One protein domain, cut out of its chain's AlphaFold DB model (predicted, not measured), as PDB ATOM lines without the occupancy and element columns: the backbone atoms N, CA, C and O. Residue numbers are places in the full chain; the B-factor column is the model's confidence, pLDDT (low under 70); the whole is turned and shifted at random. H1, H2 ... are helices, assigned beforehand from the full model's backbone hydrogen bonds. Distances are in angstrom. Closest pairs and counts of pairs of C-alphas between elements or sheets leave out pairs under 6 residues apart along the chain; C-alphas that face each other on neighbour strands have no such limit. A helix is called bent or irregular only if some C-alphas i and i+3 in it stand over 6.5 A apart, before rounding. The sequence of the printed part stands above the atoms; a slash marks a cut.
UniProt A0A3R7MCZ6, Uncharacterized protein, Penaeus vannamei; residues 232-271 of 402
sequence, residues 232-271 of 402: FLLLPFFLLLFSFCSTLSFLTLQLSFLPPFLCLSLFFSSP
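AT A GLANCE: This is residues 232 to 271 of the 402 residues of an uncharacterized protein of Penaeus vannamei (UniProt A0A3R7MCZ6). A long helix, H1, and a much shorter one, H2, meet near their ends at a tight corner, making a lopsided open V with nothing packed between its arms. H1 makes most of the length. The 40 printed residues have these two named helices, H1 then H2, and no named strand: all helix. The whole is extended, with a radius of gyration of the C-alphas of 15.0 A, and only just flat, spanning 46 by 23 by 5 A.

HOW THE PARTS SIT: H1, residues 232 to 256, and H2, residues 260 to 269, are close but not clearly touching; their closest C-alphas, those of Leu 255 and Cys 263, are 7.3 A apart. They run opposite ways at a steep tilt of 61 degrees. Every O i to N i+4 pair is within hydrogen-bond range in H2, and 19 of 21 in H1.

IN THESE COORDINATES: H1 begins at C-alpha 232 (125.095, 179.652, 127.759) and is 36.8 A long. It is irregular, but only just: C-alphas 233 and 236 are 6.6 A apart. H2, 14.3 A long, ends at C-alpha 269 (137.761, 154.812, 160.089).

THE WHOLE: The C-alphas farthest apart, of Phe 232 and Phe 261, are 46.3 A apart. The printed part has no cut, and the H1 to H2 link is tight. Confidence is low, under 70, at residues 257, 260 to 266, 268 to 269 and 271.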
ATOM      1  N   PHE A 232     124.409 180.855 128.236       83.31
ATOM      2  CA  PHE A 232     125.095 179.652 127.759       83.31
ATOM      3  C   PHE A 232     126.269 179.250 128.664       83.31
ATOM      4  O   PHE A 232     126.458 178.068 128.945       83.31
ATOM      5  N   LEU A 233     127.024 180.226 129.174       83.69
ATOM      6  CA  LEU A 233     128.141 179.988 130.093       83.69
ATOM      7  C   LEU A 233     127.685 179.604 131.509       83.69
ATOM      8  O   LEU A 233     128.390 178.866 132.194       83.69
ATOM      9  N   LEU A 234     126.510 180.060 131.950       86.69
ATOM     10  CA  LEU A 234     125.961 179.725 133.269       86.69
ATOM     11  C   LEU A 234     125.257 178.361 133.308       86.69
ATOM     12  O   LEU A 234     125.207 177.730 134.363       86.69
ATOM     13  N   LEU A 235     124.752 177.865 132.176       88.75
ATOM     14  CA  LEU A 235     124.080 176.566 132.085       88.75
ATOM     15  C   LEU A 235     124.907 175.377 132.632       88.75
ATOM     16  O   LEU A 235     124.371 174.634 133.459       88.75
ATOM     17  N   PRO A 236     126.191 175.169 132.262       87.12
ATOM     18  CA  PRO A 236     126.980 174.065 132.812       87.12
ATOM     19  C   PRO A 236     127.206 174.204 134.322       87.12
ATOM     20  O   PRO A 236     127.244 173.195 135.026       87.12
ATOM     21  N   PHE A 237     127.293 175.434 134.840       85.44
ATOM     22  CA  PHE A 237     127.428 175.682 136.274       85.44
ATOM     23  C   PHE A 237     126.159 175.282 137.036       85.44
ATOM     24  O   PHE A 237     126.245 174.595 138.051       85.44
ATOM     25  N   PHE A 238     124.976 175.630 136.521       83.88
ATOM     26  CA  PHE A 238     123.710 175.213 137.127       83.88
ATOM     27  C   PHE A 238     123.491 173.699 137.055       83.88
ATOM     28  O   PHE A 238     123.002 173.113 138.020       83.88
ATOM     29  N   LEU A 239     123.895 173.045 135.961       87.19
ATOM     30  CA  LEU A 239     123.826 171.586 135.837       87.19
ATOM     31  C   LEU A 239     124.771 170.880 136.818       87.19
ATOM     32  O   LEU A 239     124.375 169.903 137.455       87.19
ATOM     33  N   LEU A 240     125.990 171.399 136.995       88.44
ATOM     34  CA  LEU A 240     126.933 170.908 138.002       88.44
ATOM     35  C   LEU A 240     126.405 171.113 139.421       88.44
ATOM     36  O   LEU A 240     126.455 170.188 140.228       88.44
ATOM     37  N   LEU A 241     125.850 172.290 139.719       88.44
ATOM     38  CA  LEU A 241     125.271 172.590 141.026       88.44
ATOM     39  C   LEU A 241     124.076 171.678 141.330       88.44
ATOM     40  O   LEU A 241     123.968 171.143 142.429       88.44
ATOM     41  N   PHE A 242     123.205 171.440 140.349       87.69
ATOM     42  CA  PHE A 242     122.073 170.530 140.497       87.69
ATOM     43  C   PHE A 242     122.526 169.070 140.686       87.69
ATOM     44  O   PHE A 242     122.013 168.358 141.553       87.69
ATOM     45  N   SER A 243     123.536 168.624 139.932       87.62
ATOM     46  CA  SER A 243     124.156 167.303 140.109       87.62
ATOM     47  C   SER A 243     124.794 167.150 141.496       87.62
ATOM     48  O   SER A 243     124.602 166.139 142.173       87.62
ATOM     49  N   PHE A 244     125.471 168.185 141.988       86.81
ATOM     50  CA  PHE A 244     126.032 168.197 143.333       86.81
ATOM     51  C   PHE A 244     124.941 168.149 144.417       86.81
ATOM     52  O   PHE A 244     125.000 167.330 145.329       86.81
ATOM     53  N   CYS A 245     123.888 168.960 144.302       84.00
ATOM     54  CA  CYS A 245     122.791 168.968 145.276       84.00
ATOM     55  C   CYS A 245     122.007 167.646 145.299       84.00
ATOM     56  O   CYS A 245     121.605 167.182 146.367       84.00
ATOM     57  N   SER A 246     121.801 167.016 144.140       77.62
ATOM     58  CA  SER A 246     121.122 165.715 144.037       77.62
ATOM     59  C   SER A 246     121.963 164.572 144.609       77.62
ATOM     60  O   SER A 246     121.435 163.754 145.361       77.62
ATOM     61  N   THR A 247     123.273 164.546 144.344       83.06
ATOM     62  CA  THR A 247     124.192 163.566 144.951       83.06
ATOM     63  C   THR A 247     124.311 163.756 146.462       83.06
ATOM     64  O   THR A 247     124.265 162.774 147.200       83.06
ATOM     65  N   LEU A 248     124.357 165.002 146.944       80.88
ATOM     66  CA  LEU A 248     124.362 165.316 148.375       80.88
ATOM     67  C   LEU A 248     123.051 164.896 149.056       80.88
ATOM     68  O   LEU A 248     123.072 164.306 150.136       80.88
ATOM     69  N   SER A 249     121.908 165.140 148.412       76.25
ATOM     70  CA  SER A 249     120.594 164.718 148.917       76.25
ATOM     71  C   SER A 249     120.482 163.194 148.979       76.25
ATOM     72  O   SER A 249     120.027 162.648 149.982       76.25
ATOM     73  N   PHE A 250     120.959 162.498 147.945       77.12
ATOM     74  CA  PHE A 250     120.989 161.037 147.903       77.12
ATOM     75  C   PHE A 250     121.910 160.449 148.978       77.12
ATOM     76  O   PHE A 250     121.520 159.518 149.677       77.12
ATOM     77  N   LEU A 251     123.095 161.033 149.176       78.81
ATOM     78  CA  LEU A 251     124.023 160.633 150.233       78.81
ATOM     79  C   LEU A 251     123.418 160.848 151.626       78.81
ATOM     80  O   LEU A 251     123.500 159.970 152.479       78.81
ATOM     81  N   THR A 252     122.767 161.992 151.848       75.88
ATOM     82  CA  THR A 252     122.090 162.305 153.117       75.88
ATOM     83  C   THR A 252     120.980 161.297 153.403       75.88
ATOM     84  O   THR A 252     120.848 160.800 154.521       75.88
ATOM     85  N   LEU A 253     120.223 160.932 152.368       73.94
ATOM     86  CA  LEU A 253     119.175 159.926 152.453       73.94
ATOM     87  C   LEU A 253     119.760 158.538 152.758       73.94
ATOM     88  O   LEU A 253     119.284 157.876 153.673       73.94
ATOM     89  N   GLN A 254     120.847 158.123 152.102       76.94
ATOM     90  CA  GLN A 254     121.540 156.866 152.420       76.94
ATOM     91  C   GLN A 254     122.090 156.829 153.852       76.94
ATOM     92  O   GLN A 254     121.954 155.815 154.534       76.94
ATOM     93  N   LEU A 255     122.658 157.938 154.334       73.44
ATOM     94  CA  LEU A 255     123.150 158.057 155.708       73.44
ATOM     95  C   LEU A 255     122.018 157.991 156.740       73.44
ATOM     96  O   LEU A 255     122.234 157.470 157.831       73.44
ATOM     97  N   SER A 256     120.809 158.444 156.394       71.62
ATOM     98  CA  SER A 256     119.637 158.353 157.278       71.62
ATOM     99  C   SER A 256     119.118 156.922 157.477       71.62
ATOM    100  O   SER A 256     118.503 156.634 158.502       71.62
ATOM    101  N   PHE A 257     119.409 156.008 156.543       69.62
ATOM    102  CA  PHE A 257     119.054 154.586 156.645       69.62
ATOM    103  C   PHE A 257     120.161 153.723 157.262       69.62
ATOM    104  O   PHE A 257     119.947 152.534 157.515       69.62
ATOM    105  N   LEU A 258     121.345 154.289 157.514       77.12
ATOM    106  CA  LEU A 258     122.456 153.552 158.095       77.12
ATOM    107  C   LEU A 258     122.298 153.473 159.627       77.12
ATOM    108  O   LEU A 258     122.112 154.503 160.277       77.12
ATOM    109  N   PRO A 259     122.419 152.282 160.246       78.06
ATOM    110  CA  PRO A 259     122.418 152.160 161.697       78.06
ATOM    111  C   PRO A 259     123.480 153.075 162.333       78.06
ATOM    112  O   PRO A 259     124.618 153.114 161.850       78.06
ATOM    113  N   PRO A 260     123.170 153.772 163.442       63.41
ATOM    114  CA  PRO A 260     124.048 154.797 164.017       63.41
ATOM    115  C   PRO A 260     125.439 154.262 164.397       63.41
ATOM    116  O   PRO A 260     126.427 154.989 164.312       63.41
ATOM    117  N   PHE A 261     125.548 152.971 164.735       52.59
ATOM    118  CA  PHE A 261     126.829 152.330 165.041       52.59
ATOM    119  C   PHE A 261     127.732 152.156 163.806       52.59
ATOM    120  O   PHE A 261     128.949 152.302 163.915       52.59
ATOM    121  N   LEU A 262     127.159 151.909 162.621       65.81
ATOM    122  CA  LEU A 262     127.918 151.808 161.370       65.81
ATOM    123  C   LEU A 262     128.368 153.186 160.886       65.81
ATOM    124  O   LEU A 262     129.505 153.326 160.437       65.81
ATOM    125  N   CYS A 263     127.528 154.208 161.061       66.75
ATOM    126  CA  CYS A 263     127.877 155.590 160.737       66.75
ATOM    127  C   CYS A 263     129.072 156.069 161.574       66.75
ATOM    128  O   CYS A 263     130.040 156.589 161.027       66.75
ATOM    129  N   LEU A 264     129.070 155.778 162.881       66.31
ATOM    130  CA  LEU A 264     130.206 156.060 163.762       66.31
ATOM    131  C   LEU A 264     131.457 155.266 163.362       66.31
ATOM    132  O   LEU A 264     132.540 155.840 163.322       66.31
ATOM    133  N   SER A 265     131.331 153.982 163.012       65.06
ATOM    134  CA  SER A 265     132.486 153.176 162.588       65.06
ATOM    135  C   SER A 265     133.129 153.685 161.290       65.06
ATOM    136  O   SER A 265     134.352 153.788 161.214       65.06
ATOM    137  N   LEU A 266     132.317 154.089 160.305       66.88
ATOM    138  CA  LEU A 266     132.795 154.678 159.053       66.88
ATOM    139  C   LEU A 266     133.430 156.046 159.303       66.88
ATOM    140  O   LEU A 266     134.502 156.332 158.769       66.88
ATOM    141  N   PHE A 267     132.824 156.850 160.177       74.12
ATOM    142  CA  PHE A 267     133.353 158.148 160.565       74.12
ATOM    143  C   PHE A 267     134.717 158.009 161.265       74.12
ATOM    144  O   PHE A 267     135.675 158.642 160.844       74.12
ATOM    145  N   PHE A 268     134.876 157.109 162.240       66.50
ATOM    146  CA  PHE A 268     136.164 156.896 162.923       66.50
ATOM    147  C   PHE A 268     137.221 156.162 162.084       66.50
ATOM    148  O   PHE A 268     138.407 156.257 162.391       66.50
ATOM    149  N   SER A 269     136.824 155.459 161.019       64.88
ATOM    150  CA  SER A 269     137.761 154.812 160.089       64.88
ATOM    151  C   SER A 269     138.371 155.765 159.052       64.88
ATOM    152  O   SER A 269     139.351 155.414 158.397       64.88
ATOM    153  N   SER A 270     137.820 156.977 158.901       77.38
ATOM    154  CA  SER A 270     138.322 157.966 157.947       77.38
ATOM    155  C   SER A 270     139.452 158.808 158.557       77.38
ATOM    156  O   SER A 270     139.238 159.459 159.585       77.38
ATOM    157  N   PRO A 271     140.632 158.910 157.908       67.62
ATOM    158  CA  PRO A 271     141.737 159.752 158.384       67.62
ATOM    159  C   PRO A 271     141.399 161.256 158.395       67.62
ATOM    160  O   PRO A 271     142.138 162.051 158.971       67.62
TER     161      PRO A 271